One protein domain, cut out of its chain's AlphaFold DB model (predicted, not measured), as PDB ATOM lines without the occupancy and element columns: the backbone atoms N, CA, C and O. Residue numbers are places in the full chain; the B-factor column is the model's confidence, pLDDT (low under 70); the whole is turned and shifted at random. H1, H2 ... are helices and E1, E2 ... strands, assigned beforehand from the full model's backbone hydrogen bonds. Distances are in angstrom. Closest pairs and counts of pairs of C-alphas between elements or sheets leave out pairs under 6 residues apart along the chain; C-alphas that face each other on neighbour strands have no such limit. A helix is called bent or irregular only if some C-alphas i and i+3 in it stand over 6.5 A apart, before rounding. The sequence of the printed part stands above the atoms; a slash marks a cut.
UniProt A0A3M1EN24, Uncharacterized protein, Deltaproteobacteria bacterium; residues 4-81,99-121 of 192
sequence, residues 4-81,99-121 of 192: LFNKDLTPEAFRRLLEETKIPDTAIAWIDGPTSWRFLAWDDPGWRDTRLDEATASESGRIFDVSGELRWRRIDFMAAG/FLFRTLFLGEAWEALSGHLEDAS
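AT A GLANCE: This is residues 4 to 81 and 99 to 121 of the 192 residues of an uncharacterized protein of Deltaproteobacteria bacterium (UniProt A0A3M1EN24). What does a reader see first? A twisted sheet of five strands makes a wall, with helices H1 and H2 side by side over one face and the other face bare. Beyond the E5 side of this two-layer body sit the short helix H3 and the short strand E6, which pairs with the first printed residues, 4 to 5. What is it made of? The printed part has 101 residues, of mixed class, with three named helices and six named strands in the order H1 E1 E2 H2 E3 E4 E5 H3 E6; the sheet, in the order E2 - E1 - E3 - E4 - E5, is antiparallel throughout. It is compact, with a radius of gyration of the C-alphas of 12.8 A and spans of 39 by 33 by 19 A.

IN THESE COORDINATES: Where are the strands? E1 is residues 28 to 33, E2 36 to 41, E3 60 to 64, E4 69 to 76, E5 99 to 104 and E6 118 to 120. E4 is the longest, 23.1 A from C-alpha 69 at (120.046, 124.136, 173.905) to C-alpha 76 at (135.110, 141.630, 173.338). Where are the helices? H1 is residues 11 to 20, 14.3 A long from C-alpha 11 at (132.395, 135.621, 163.553); H2 is 47 to 57, 15.0 A long, and H3 is 109 to 113. H2 is irregular: C-alphas 49 and 52 are 7.1 A apart.

HOW THE PARTS SIT: How do the strands pair? E1 and E3 have N 30 and O 62 at 2.7 A, within hydrogen-bond range. The hairpin E1 and E2 has N 29 and O 40 at 2.8 A, the hairpin E3 and E4 has N 63 and O 70 at 2.7 A, and E4 and E5 have N 75 and O 100 at 2.7 A. How do the helices stand? H1 is over E5 at a height over the sheet of 10.8 A, and H2 is on the same face. They touch at Pro 11 and Thr 56, whose C-alphas, their closest, are 5.7 A apart, with a shallow tilt of 32 degrees, opposite ways. E2, H2 and E3 form a split strand-helix-strand unit, two strands running the same way with E1 between them, its crossover right-handed. What of H3 and the helix backbones? H3 is not on the sheet; it is close to H1 but not clearly touching, the closest C-alphas, of Leu 17 and Leu 113, being 7.5 A apart. In H1 and H3 every O i to N i+4 pair is within hydrogen-bond range; H2 has 3 of 7, and 3 of 8 O i to N i+3 pairs.

THE WHOLE: How far does it reach? The two C-alphas farthest apart, of Pro 45 and Gly 81, are 39.9 A apart. Where is it cut? Residues 82 to 98, in the link from E4 to E5, are not printed, and C-alphas 81 and 99 are 12.8 A apart; of the links printed whole, none is long. Where is confidence low? The mean pLDDT of the printed part is 72.5, and 30 residues are under 70, among them 45 to 53 and 78 to 81.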
ATOM      1  N   LEU A   4     131.003 123.427 176.361       52.16
ATOM      2  CA  LEU A   4     131.699 122.936 175.182       52.16
ATOM      3  C   LEU A   4     132.572 124.084 174.738       52.16
ATOM      4  O   LEU A   4     132.084 125.067 174.184       52.16
ATOM      5  N   PHE A   5     133.842 124.046 175.116       60.31
ATOM      6  CA  PHE A   5     134.712 125.172 174.837       60.31
ATOM      7  C   PHE A   5     135.170 125.059 173.391       60.31
ATOM      8  O   PHE A   5     136.061 124.295 173.058       60.31
ATOM      9  N   ASN A   6     134.609 125.884 172.517       55.53
ATOM     10  CA  ASN A   6     135.282 126.186 171.254       55.53
ATOM     11  C   ASN A   6     136.507 127.086 171.452       55.53
ATOM     12  O   ASN A   6     137.198 127.345 170.475       55.53
ATOM     13  N   LYS A   7     136.685 127.599 172.688       59.91
ATOM     14  CA  LYS A   7     137.506 128.754 173.066       59.91
ATOM     15  C   LYS A   7     137.713 129.643 171.858       59.91
ATOM     16  O   LYS A   7     138.799 129.755 171.304       59.91
ATOM     17  N   ASP A   8     136.577 130.254 171.533       68.56
ATOM     18  CA  ASP A   8     136.517 131.572 170.961       68.56
ATOM     19  C   ASP A   8     136.534 131.574 169.421       68.56
ATOM     20  O   ASP A   8     137.516 131.890 168.759       68.56
ATOM     21  N   LEU A   9     135.392 131.205 168.828       78.69
ATOM     22  CA  LEU A   9     135.217 131.263 167.371       78.69
ATOM     23  C   LEU A   9     135.217 132.713 166.891       78.69
ATOM     24  O   LEU A   9     134.537 133.553 167.483       78.69
ATOM     25  N   THR A  10     135.881 132.970 165.761       82.12
ATOM     26  CA  THR A  10     135.677 134.219 165.015       82.12
ATOM     27  C   THR A  10     134.236 134.288 164.491       82.12
ATOM     28  O   THR A  10     133.563 133.252 164.390       82.12
ATOM     29  N   PRO A  11     133.737 135.475 164.114       81.12
ATOM     30  CA  PRO A  11     132.395 135.621 163.553       81.12
ATOM     31  C   PRO A  11     132.161 134.740 162.318       81.12
ATOM     32  O   PRO A  11     131.093 134.147 162.175       81.12
ATOM     33  N   GLU A  12     133.169 134.585 161.457       82.12
ATOM     34  CA  GLU A  12     133.115 133.741 160.258       82.12
ATOM     35  C   GLU A  12     133.057 132.258 160.622       82.12
ATOM     36  O   GLU A  12     132.266 131.506 160.054       82.12
ATOM     37  N   ALA A  13     133.872 131.833 161.590       81.38
ATOM     38  CA  ALA A  13     133.877 130.454 162.056       81.38
ATOM     39  C   ALA A  13     132.553 130.100 162.756       81.38
ATOM     40  O   ALA A  13     132.030 129.006 162.562       81.38
ATOM     41  N   PHE A  14     131.970 131.041 163.505       82.19
ATOM     42  CA  PHE A  14     130.648 130.885 164.110       82.19
ATOM     43  C   PHE A  14     129.526 130.848 163.065       82.19
ATOM     44  O   PHE A  14     128.645 129.995 163.144       82.19
ATOM     45  N   ARG A  15     129.578 131.715 162.047       81.69
ATOM     46  CA  ARG A  15     128.643 131.687 160.911       81.69
ATOM     47  C   ARG A  15     128.648 130.327 160.229       81.69
ATOM     48  O   ARG A  15     127.598 129.704 160.099       81.69
ATOM     49  N   ARG A  16     129.836 129.852 159.865       81.19
ATOM     50  CA  ARG A  16     130.018 128.550 159.226       81.19
ATOM     51  C   ARG A  16     129.502 127.410 160.103       81.19
ATOM     52  O   ARG A  16     128.806 126.533 159.604       81.19
ATOM     53  N   LEU A  17     129.785 127.460 161.409       80.94
ATOM     54  CA  LEU A  17     129.262 126.499 162.379       80.94
ATOM     55  C   LEU A  17     127.729 126.430 162.307       80.94
ATOM     56  O   LEU A  17     127.177 125.343 162.159       80.94
ATOM     57  N   LEU A  18     127.038 127.572 162.374       79.94
ATOM     58  CA  LEU A  18     125.572 127.620 162.320       79.94
ATOM     59  C   LEU A  18     125.001 127.112 160.987       79.94
ATOM     60  O   LEU A  18     123.953 126.473 160.993       79.94
ATOM     61  N   GLU A  19     125.675 127.376 159.866       80.88
ATOM     62  CA  GLU A  19     125.270 126.899 158.534       80.88
ATOM     63  C   GLU A  19     125.423 125.379 158.379       80.88
ATOM     64  O   GLU A  19     124.577 124.727 157.764       80.88
ATOM     65  N   GLU A  20     126.495 124.812 158.933       80.19
ATOM     66  CA  GLU A  20     126.791 123.377 158.867       80.19
ATOM     67  C   GLU A  20     125.996 122.572 159.918       80.19
ATOM     68  O   GLU A  20     125.772 121.368 159.743       80.19
ATOM     69  N   THR A  21     125.514 123.221 160.988       77.25
ATOM     70  CA  THR A  21     124.729 122.555 162.036       77.25
ATOM     71  C   THR A  21     123.355 122.140 161.516       77.25
ATOM     72  O   THR A  21     122.538 122.963 161.102       77.25
ATOM     73  N   LYS A  22     123.028 120.852 161.647       77.88
ATOM     74  CA  LYS A  22     121.671 120.336 161.414       77.88
ATOM     75  C   LYS A  22     120.760 120.646 162.603       77.88
ATOM     76  O   LYS A  22     120.456 119.767 163.402       77.88
ATOM     77  N   ILE A  23     120.359 121.904 162.735       76.12
ATOM     78  CA  ILE A  23     119.420 122.327 163.777       76.12
ATOM     79  C   ILE A  23     118.001 121.907 163.366       76.12
ATOM     80  O   ILE A  23     117.614 122.178 162.225       76.12
ATOM     81  N   PRO A  24     117.231 121.240 164.248       78.25
ATOM     82  CA  PRO A  24     115.860 120.840 163.950       78.25
ATOM     83  C   PRO A  24     114.978 122.030 163.564       78.25
ATOM     84  O   PRO A  24     115.076 123.097 164.163       78.25
ATOM     85  N   ASP A  25     114.048 121.825 162.630       75.44
ATOM     86  CA  ASP A  25     113.090 122.862 162.206       75.44
ATOM     87  C   ASP A  25     112.211 123.355 163.370       75.44
ATOM     88  O   ASP A  25     111.763 124.498 163.395       75.44
ATOM     89  N   THR A  26     112.018 122.507 164.384       76.06
ATOM     90  CA  THR A  26     111.291 122.821 165.620       76.06
ATOM     91  C   THR A  26     112.076 123.687 166.598       76.06
ATOM     92  O   THR A  26     111.519 124.105 167.617       76.06
ATOM     93  N   ALA A  27     113.361 123.933 166.339       79.75
ATOM     94  CA  ALA A  27     114.187 124.702 167.243       79.75
ATOM     95  C   ALA A  27     113.773 126.180 167.246       79.75
ATOM     96  O   ALA A  27     113.346 126.751 166.240       79.75
ATOM     97  N   ILE A  28     113.922 126.825 168.397       76.69
ATOM     98  CA  ILE A  28     113.610 128.238 168.586       76.69
ATOM     99  C   ILE A  28     114.896 128.957 168.953       76.69
ATOM    100  O   ILE A  28     115.502 128.663 169.974       76.69
ATOM    101  N   ALA A  29     115.295 129.950 168.178       77.69
ATOM    102  CA  ALA A  29     116.408 130.816 168.514       77.69
ATOM    103  C   ALA A  29     115.941 132.044 169.309       77.69
ATOM    104  O   ALA A  29     115.052 132.763 168.866       77.69
ATOM    105  N   TRP A  30     116.564 132.311 170.451       80.94
ATOM    106  CA  TRP A  30     116.602 133.597 171.141       80.94
ATOM    107  C   TRP A  30     117.891 134.318 170.771       80.94
ATOM    108  O   TRP A  30     118.981 133.825 171.036       80.94
ATOM    109  N   ILE A  31     117.780 135.524 170.233       79.56
ATOM    110  CA  ILE A  31     118.922 136.395 169.958       79.56
ATOM    111  C   ILE A  31     118.843 137.653 170.832       79.56
ATOM    112  O   ILE A  31     117.788 138.293 170.883       79.56
ATOM    113  N   ASP A  32     119.930 137.976 171.537       78.44
ATOM    114  CA  ASP A  32     120.087 139.183 172.353       78.44
ATOM    115  C   ASP A  32     121.034 140.165 171.649       78.44
ATOM    116  O   ASP A  32     122.257 139.981 171.627       78.44
ATOM    117  N   GLY A  33     120.446 141.177 171.009       70.31
ATOM    118  CA  GLY A  33     121.173 142.248 170.341       70.31
ATOM    119  C   GLY A  33     121.114 143.565 171.127       70.31
ATOM    120  O   GLY A  33     120.157 143.788 171.872       70.31
ATOM    121  N   PRO A  34     122.047 144.506 170.875       62.91
ATOM    122  CA  PRO A  34     122.159 145.768 171.625       62.91
ATOM    123  C   PRO A  34     120.883 146.622 171.644       62.91
ATOM    124  O   PRO A  34     120.685 147.458 172.522       62.91
ATOM    125  N   THR A  35     120.020 146.446 170.643       61.66
ATOM    126  CA  THR A  35     118.797 147.235 170.453       61.66
ATOM    127  C   THR A  35     117.525 146.389 170.373       61.66
ATOM    128  O   THR A  35     116.437 146.955 170.250       61.66
ATOM    129  N   SER A  36     117.610 145.051 170.425       64.38
ATOM    130  CA  SER A  36     116.417 144.198 170.349       64.38
ATOM    131  C   SER A  36     116.651 142.770 170.834       64.38
ATOM    132  O   SER A  36     117.728 142.214 170.640       64.38
ATOM    133  N   TRP A  37     115.591 142.147 171.356       67.62
ATOM    134  CA  TRP A  37     115.536 140.716 171.663       67.62
ATOM    135  C   TRP A  37     114.534 140.028 170.745       67.62
ATOM    136  O   TRP A  37     113.448 140.563 170.499       67.62
ATOM    137  N   ARG A  38     114.884 138.854 170.214       69.56
ATOM    138  CA  ARG A  38     114.042 138.149 169.237       69.56
ATOM    139  C   ARG A  38     113.974 136.660 169.531       69.56
ATOM    140  O   ARG A  38     115.009 136.040 169.719       69.56
ATOM    141  N   PHE A  39     112.761 136.106 169.497       70.25
ATOM    142  CA  PHE A  39     112.517 134.670 169.370       70.25
ATOM    143  C   PHE A  39     112.126 134.366 167.928       70.25
ATOM    144  O   PHE A  39     111.261 135.044 167.366       70.25
ATOM    145  N   LEU A  40     112.774 133.383 167.321       71.50
ATOM    146  CA  LEU A  40     112.585 133.028 165.921       71.50
ATOM    147  C   LEU A  40     112.545 131.509 165.816       71.50
ATOM    148  O   LEU A  40     113.444 130.837 166.312       71.50
ATOM    149  N   ALA A  41     111.507 130.975 165.178       74.00
ATOM    150  CA  ALA A  41     111.528 129.579 164.770       74.00
ATOM    151  C   ALA A  41     112.650 129.394 163.740       74.00
ATOM    152  O   ALA A  41     112.851 130.260 162.875       74.00
ATOM    153  N   TRP A  42     113.409 128.310 163.872       74.19
ATOM    154  CA  TRP A  42     114.569 128.040 163.029       74.19
ATOM    155  C   TRP A  42     114.187 127.948 161.546       74.19
ATOM    156  O   TRP A  42     114.895 128.467 160.683       74.19
ATOM    157  N   ASP A  43     113.014 127.382 161.272       71.69
ATOM    158  CA  ASP A  43     112.438 127.179 159.942       71.69
ATOM    159  C   ASP A  43     111.761 128.421 159.328       71.69
ATOM    160  O   ASP A  43     111.398 128.401 158.149       71.69
ATOM    161  N   ASP A  44     111.593 129.517 160.080       72.19
ATOM    162  CA  ASP A  44     110.912 130.705 159.560       72.19
ATOM    163  C   ASP A  44     111.695 131.262 158.345       72.19
ATOM    164  O   ASP A  44     112.892 131.526 158.478       72.19
ATOM    165  N   PRO A  45     111.054 131.499 157.178       63.66
ATOM    166  CA  PRO A  45     111.724 131.883 155.929       63.66
ATOM    167  C   PRO A  45     112.606 133.131 156.021       63.66
ATOM    168  O   PRO A  45     113.533 133.291 155.230       63.66
ATOM    169  N   GLY A  46     112.361 134.001 157.004       63.25
ATOM    170  CA  GLY A  46     113.245 135.112 157.326       63.25
ATOM    171  C   GLY A  46     114.573 134.690 157.972       63.25
ATOM    172  O   GLY A  46     115.272 135.585 158.443       63.25
ATOM    173  N   TRP A  47     114.902 133.383 158.078       62.31
ATOM    174  CA  TRP A  47     116.136 132.890 158.722       62.31
ATOM    175  C   TRP A  47     117.383 133.146 157.952       62.31
ATOM    176  O   TRP A  47     118.352 133.664 158.496       62.31
ATOM    177  N   ARG A  48     117.381 132.779 156.689       61.91
ATOM    178  CA  ARG A  48     118.661 132.522 156.049       61.91
ATOM    179  C   ARG A  48     119.410 133.805 155.692       61.91
ATOM    180  O   ARG A  48     120.619 133.841 155.870       61.91
ATOM    181  N   ASP A  49     118.697 134.873 155.333       58.38
ATOM    182  CA  ASP A  49     119.341 136.062 154.756       58.38
ATOM    183  C   ASP A  49     119.573 137.220 155.741       58.38
ATOM    184  O   ASP A  49     120.514 137.984 155.570       58.38
ATOM    185  N   THR A  50     118.750 137.383 156.785       59.66
ATOM    186  CA  THR A  50     118.881 138.512 157.742       59.66
ATOM    187  C   THR A  50     119.602 138.114 159.036       59.66
ATOM    188  O   THR A  50     120.025 138.978 159.800       59.66
ATOM    189  N   ARG A  51     119.732 136.809 159.322       63.78
ATOM    190  CA  ARG A  51     120.000 136.333 160.690       63.78
ATOM    191  C   ARG A  51     121.448 136.008 161.017       63.78
ATOM    192  O   ARG A  51     121.773 136.009 162.196       63.78
ATOM    193  N   LEU A  52     122.320 135.768 160.042       64.88
ATOM    194  CA  LEU A  52     123.735 135.507 160.332       64.88
ATOM    195  C   LEU A  52     124.476 136.783 160.710       64.88
ATOM    196  O   LEU A  52     125.197 136.775 161.701       64.88
ATOM    197  N   ASP A  53     124.226 137.881 159.999       69.69
ATOM    198  CA  ASP A  53     124.799 139.186 160.334       69.69
ATOM    199  C   ASP A  53     124.318 139.647 161.717       69.69
ATOM    200  O   ASP A  53     125.136 139.999 162.564       69.69
ATOM    201  N   GLU A  54     123.013 139.535 162.002       70.25
ATOM    202  CA  GLU A  54     122.460 139.854 163.325       70.25
ATOM    203  C   GLU A  54     122.986 138.914 164.422       70.25
ATOM    204  O   GLU A  54     123.406 139.396 165.472       70.25
ATOM    205  N   ALA A  55     123.026 137.593 164.203       69.69
ATOM    206  CA  ALA A  55     123.550 136.640 165.186       69.69
ATOM    207  C   ALA A  55     125.038 136.881 165.480       69.69
ATOM    208  O   ALA A  55     125.444 136.814 166.638       69.69
ATOM    209  N   THR A  56     125.832 137.234 164.461       71.06
ATOM    210  CA  THR A  56     127.233 137.647 164.638       71.06
ATOM    211  C   THR A  56     127.382 139.056 165.218       71.06
ATOM    212  O   THR A  56     128.416 139.376 165.785       71.06
ATOM    213  N   ALA A  57     126.368 139.914 165.137       73.44
ATOM    214  CA  ALA A  57     126.372 141.212 165.815       73.44
ATOM    215  C   ALA A  57     125.865 141.128 167.267       73.44
ATOM    216  O   ALA A  57     125.993 142.091 168.021       73.44
ATOM    217  N   SER A  58     125.284 139.995 167.662       77.69
ATOM    218  CA  SER A  58     124.624 139.818 168.957       77.69
ATOM    219  C   SER A  58     125.613 139.589 170.088       77.69
ATOM    220  O   SER A  58     126.632 138.919 169.919       77.69
ATOM    221  N   GLU A  59     125.291 140.105 171.272       79.69
ATOM    222  CA  GLU A  59     126.125 139.925 172.461       79.69
ATOM    223  C   GLU A  59     125.930 138.539 173.080       79.69
ATOM    224  O   GLU A  59     126.847 137.965 173.673       79.69
ATOM    225  N   SER A  60     124.734 137.968 172.933       82.31
ATOM    226  CA  SER A  60     124.454 136.593 173.322       82.31
ATOM    227  C   SER A  60     123.248 136.026 172.578       82.31
ATOM    228  O   SER A  60     122.521 136.731 171.880       82.31
ATOM    229  N   GLY A  61     123.030 134.727 172.714       82.38
ATOM    230  CA  GLY A  61     121.826 134.093 172.208       82.38
ATOM    231  C   GLY A  61     121.756 132.620 172.566       82.38
ATOM    232  O   GLY A  61     122.620 132.083 173.268       82.38
ATOM    233  N   ARG A  62     120.646 131.998 172.185       82.44
ATOM    234  CA  ARG A  62     120.274 130.629 172.522       82.44
ATOM    235  C   ARG A  62     119.506 130.021 171.357       82.44
ATOM    236  O   ARG A  62     118.678 130.702 170.782       82.44
ATOM    237  N   ILE A  63     119.716 128.759 171.024       78.19
ATOM    238  CA  ILE A  63     118.842 127.975 170.148       78.19
ATOM    239  C   ILE A  63     118.333 126.827 170.999       78.19
ATOM    240  O   ILE A  63     119.117 126.034 171.499       78.19
ATOM    241  N   PHE A  64     117.033 126.782 171.222       77.06
ATOM    242  CA  PHE A  64     116.358 125.805 172.055       77.06
ATOM    243  C   PHE A  64     115.757 124.713 171.191       77.06
ATOM    244  O   PHE A  64     115.057 125.010 170.228       77.06
ATOM    245  N   ASP A  65     115.950 123.472 171.597       75.25
ATOM    246  CA  ASP A  65     115.269 122.305 171.066       75.25
ATOM    247  C   ASP A  65     114.945 121.328 172.213       75.25
ATOM    248  O   ASP A  65     115.468 121.433 173.327       75.25
ATOM    249  N   VAL A  66     114.060 120.363 171.967       68.50
ATOM    250  CA  VAL A  66     113.724 119.320 172.948       68.50
ATOM    251  C   VAL A  66     114.928 118.446 173.311       68.50
ATOM    252  O   VAL A  66     115.009 117.949 174.442       68.50
ATOM    253  N   SER A  67     115.878 118.288 172.386       72.31
ATOM    254  CA  SER A  67     117.114 117.535 172.601       72.31
ATOM    255  C   SER A  67     118.150 118.297 173.429       72.31
ATOM    256  O   SER A  67     118.993 117.691 174.098       72.31
ATOM    257  N   GLY A  68     118.080 119.630 173.443       71.38
ATOM    258  CA  GLY A  68     118.975 120.486 174.203       71.38
ATOM    259  C   GLY A  68     118.994 121.931 173.718       71.38
ATOM    260  O   GLY A  68     118.099 122.392 173.030       71.38
ATOM    261  N   GLU A  69     119.995 122.694 174.137       73.50
ATOM    262  CA  GLU A  69     120.046 124.136 173.905       73.50
ATOM    263  C   GLU A  69     121.461 124.568 173.541       73.50
ATOM    264  O   GLU A  69     122.402 124.262 174.255       73.50
ATOM    265  N   LEU A  70     121.602 125.318 172.459       76.00
ATOM    266  CA  LEU A  70     122.839 125.948 172.029       76.00
ATOM    267  C   LEU A  70     122.902 127.375 172.539       76.00
ATOM    268  O   LEU A  70     122.234 128.234 171.982       76.00
ATOM    269  N   ARG A  71     123.692 127.661 173.576       77.69
ATOM    270  CA  ARG A  71     123.930 129.044 174.030       77.69
ATOM    271  C   ARG A  71     125.191 129.595 173.412       77.69
ATOM    272  O   ARG A  71     126.185 128.882 173.364       77.69
ATOM    273  N   TRP A  72     125.200 130.876 173.071       81.12
ATOM    274  CA  TRP A  72     126.425 131.581 172.726       81.12
ATOM    275  C   TRP A  72     126.536 132.940 173.409       81.12
ATOM    276  O   TRP A  72     125.538 133.550 173.802       81.12
ATOM    277  N   ARG A  73     127.773 133.417 173.550       81.25
ATOM    278  CA  ARG A  73     128.094 134.754 174.051       81.25
ATOM    279  C   ARG A  73     129.268 135.349 173.285       81.25
ATOM    280  O   ARG A  73     130.288 134.678 173.149       81.25
ATOM    281  N   ARG A  74     129.125 136.597 172.847       83.19
ATOM    282  CA  ARG A  74     130.199 137.426 172.302       83.19
ATOM    283  C   ARG A  74     131.116 137.906 173.428       83.19
ATOM    284  O   ARG A  74     130.650 138.334 174.484       83.19
ATOM    285  N   ILE A  75     132.416 137.828 173.199       77.50
ATOM    286  CA  ILE A  75     133.472 138.277 174.099       77.50
ATOM    287  C   ILE A  75     134.274 139.334 173.347       77.50
ATOM    288  O   ILE A  75     134.894 139.033 172.327       77.50
ATOM    289  N   ASP A  76     134.253 140.566 173.852       75.38
ATOM    290  CA  ASP A  76     135.110 141.630 173.338       75.38
ATOM    291  C   ASP A  76     136.520 141.467 173.926       75.38
ATOM    292  O   ASP A  76     136.707 141.539 175.147       75.38
ATOM    293  N   PHE A  77     137.524 141.274 173.065       70.00
ATOM    294  CA  PHE A  77     138.923 141.081 173.481       70.00
ATOM    295  C   PHE A  77     139.441 142.228 174.363       70.00
ATOM    296  O   PHE A  77     140.128 141.994 175.356       70.00
ATOM    297  N   MET A  78     139.035 143.465 174.054       67.19
ATOM    298  CA  MET A  78     139.438 144.666 174.795       67.19
ATOM    299  C   MET A  78     138.939 144.667 176.247       67.19
ATOM    300  O   MET A  78     139.617 145.177 177.135       67.19
ATOM    301  N   ALA A  79     137.768 144.079 176.511       58.22
ATOM    302  CA  ALA A  79     137.205 143.984 177.858       58.22
ATOM    303  C   ALA A  79     137.773 142.795 178.653       58.22
ATOM    304  O   ALA A  79     137.734 142.798 179.883       58.22
ATOM    305  N   ALA A  80     138.310 141.783 177.964       57.72
ATOM    306  CA  ALA A  80     138.837 140.567 178.576       57.72
ATOM    307  C   ALA A  80     140.262 140.720 179.145       57.72
ATOM    308  O   ALA A  80     140.780 139.773 179.735       57.72
ATOM    309  N   GLY A  81     140.908 141.884 178.977       57.31
ATOM    310  CA  GLY A  81     142.290 142.107 179.424       57.31
ATOM    311  C   GLY A  81     143.317 141.244 178.681       57.31
ATOM    312  O   GLY A  81     144.457 141.128 179.123       57.31
ATOM    313  N   PHE A  99     136.110 140.059 167.916       72.25
ATOM    314  CA  PHE A  99     135.278 139.543 168.988       72.25
ATOM    315  C   PHE A  99     135.067 138.061 168.744       72.25
ATOM    316  O   PHE A  99     135.175 137.576 167.615       72.25
ATOM    317  N   LEU A 100     134.797 137.339 169.823       80.06
ATOM    318  CA  LEU A 100     134.755 135.887 169.798       80.06
ATOM    319  C   LEU A 100     133.448 135.364 170.348       80.06
ATOM    320  O   LEU A 100     132.905 135.935 171.289       80.06
ATOM    321  N   PHE A 101     132.986 134.235 169.828       80.19
ATOM    322  CA  PHE A 101     131.812 133.555 170.355       80.19
ATOM    323  C   PHE A 101     132.191 132.347 171.191       80.19
ATOM    324  O   PHE A 101     132.905 131.455 170.728       80.19
ATOM    325  N   ARG A 102     131.622 132.274 172.394       76.88
ATOM    326  CA  ARG A 102     131.678 131.097 173.259       76.88
ATOM    327  C   ARG A 102     130.365 130.347 173.223       76.88
ATOM    328  O   ARG A 102     129.351 130.929 173.585       76.88
ATOM    329  N   THR A 103     130.420 129.064 172.893       69.75
ATOM    330  CA  THR A 103     129.260 128.167 172.836       69.75
ATOM    331  C   THR A 103     129.120 127.344 174.121       69.75
ATOM    332  O   THR A 103     130.118 126.973 174.727       69.75
ATOM    333  N   LEU A 104     127.900 127.093 174.603       66.12
ATOM    334  CA  LEU A 104     127.635 126.340 175.831       66.12
ATOM    335  C   LEU A 104     126.362 125.504 175.635       66.12
ATOM    336  O   LEU A 104     125.286 126.068 175.450       66.12
ATOM    337  N   PHE A 105     126.500 124.178 175.729       62.50
ATOM    338  CA  PHE A 105     125.466 123.156 175.505       62.50
ATOM    339  C   PHE A 105     124.989 123.049 174.042       62.50
ATOM    340  O   PHE A 105     125.080 124.016 173.309       62.50
ATOM    341  N   LEU A 106     124.587 121.858 173.579       65.44
ATOM    342  CA  LEU A 106     124.214 121.625 172.170       65.44
ATOM    343  C   LEU A 106     123.104 120.595 171.930       65.44
ATOM    344  O   LEU A 106     122.569 120.539 170.829       65.44
ATOM    345  N   GLY A 107     122.730 119.781 172.920       70.62
ATOM    346  CA  GLY A 107     121.749 118.713 172.689       70.62
ATOM    347  C   GLY A 107     122.158 117.770 171.551       70.62
ATOM    348  O   GLY A 107     123.335 117.440 171.417       70.62
ATOM    349  N   GLU A 108     121.203 117.379 170.702       70.12
ATOM    350  CA  GLU A 108     121.461 116.538 169.518       70.12
ATOM    351  C   GLU A 108     122.296 117.241 168.441       70.12
ATOM    352  O   GLU A 108     122.902 116.569 167.605       70.12
ATOM    353  N   ALA A 109     122.419 118.573 168.486       68.06
ATOM    354  CA  ALA A 109     123.328 119.287 167.594       68.06
ATOM    355  C   ALA A 109     124.804 118.935 167.867       68.06
ATOM    356  O   ALA A 109     125.651 119.218 167.025       68.06
ATOM    357  N   TRP A 110     125.122 118.280 168.994       73.44
ATOM    358  CA  TRP A 110     126.479 117.824 169.304       73.44
ATOM    359  C   TRP A 110     127.077 116.939 168.214       73.44
ATOM    360  O   TRP A 110     128.203 117.182 167.793       73.44
ATOM    361  N   GLU A 111     126.331 115.956 167.709       74.81
ATOM    362  CA  GLU A 111     126.852 115.027 166.697       74.81
ATOM    363  C   GLU A 111     127.283 115.760 165.422       74.81
ATOM    364  O   GLU A 111     128.287 115.412 164.803       74.81
ATOM    365  N   ALA A 112     126.569 116.830 165.059       71.06
ATOM    366  CA  ALA A 112     126.914 117.670 163.916       71.06
ATOM    367  C   ALA A 112     128.112 118.602 164.182       71.06
ATOM    368  O   ALA A 112     128.681 119.135 163.232       71.06
ATOM    369  N   LEU A 113     128.491 118.811 165.447       71.19
ATOM    370  CA  LEU A 113     129.434 119.852 165.868       71.19
ATOM    371  C   LEU A 113     130.663 119.327 166.615       71.19
ATOM    372  O   LEU A 113     131.583 120.099 166.884       71.19
ATOM    373  N   SER A 114     130.722 118.027 166.892       71.69
ATOM    374  CA  SER A 114     131.827 117.356 167.587       71.69
ATOM    375  C   SER A 114     133.184 117.520 166.886       71.69
ATOM    376  O   SER A 114     134.225 117.439 167.528       71.69
ATOM    377  N   GLY A 115     133.195 117.813 165.578       75.31
ATOM    378  CA  GLY A 115     134.412 118.142 164.823       75.31
ATOM    379  C   GLY A 115     134.928 119.574 165.017       75.31
ATOM    380  O   GLY A 115     136.056 119.873 164.630       75.31
ATOM    381  N   HIS A 116     134.119 120.461 165.601       71.81
ATOM    382  CA  HIS A 116     134.417 121.888 165.756       71.81
ATOM    383  C   HIS A 116     134.547 122.328 167.217       71.81
ATOM    384  O   HIS A 116     134.945 123.463 167.479       71.81
ATOM    385  N   LEU A 117     134.182 121.463 168.164       74.69
ATOM    386  CA  LEU A 117     134.012 121.806 169.569       74.69
ATOM    387  C   LEU A 117     134.682 120.769 170.465       74.69
ATOM    388  O   LEU A 117     134.656 119.577 170.175       74.69
ATOM    389  N   GLU A 118     135.248 121.230 171.577       75.38
ATOM    390  CA  GLU A 118     135.807 120.358 172.606       75.38
ATOM    391  C   GLU A 118     134.712 119.967 173.602       75.38
ATOM    392  O   GLU A 118     133.985 120.836 174.100       75.38
ATOM    393  N   ASP A 119     134.590 118.665 173.879       72.19
ATOM    394  CA  ASP A 119     133.694 118.185 174.924       72.19
ATOM    395  C   ASP A 119     134.266 118.513 176.303       72.19
ATOM    396  O   ASP A 119     135.375 118.100 176.618       72.19
ATOM    397  N   ALA A 120     133.512 119.270 177.099       73.12
ATOM    398  CA  ALA A 120     133.786 119.516 178.514       73.12
ATOM    399  C   ALA A 120     132.568 119.089 179.361       73.12
ATOM    400  O   ALA A 120     132.077 119.798 180.258       73.12
ATOM    401  N   SER A 121     131.999 117.934 179.001       70.62
ATOM    402  CA  SER A 121     130.839 117.350 179.661       70.62
ATOM    403  C   SER A 121     131.128 116.766 181.045       70.62
ATOM    404  O   SER A 121     130.198 116.530 181.811       70.62
TER     405      SER A 121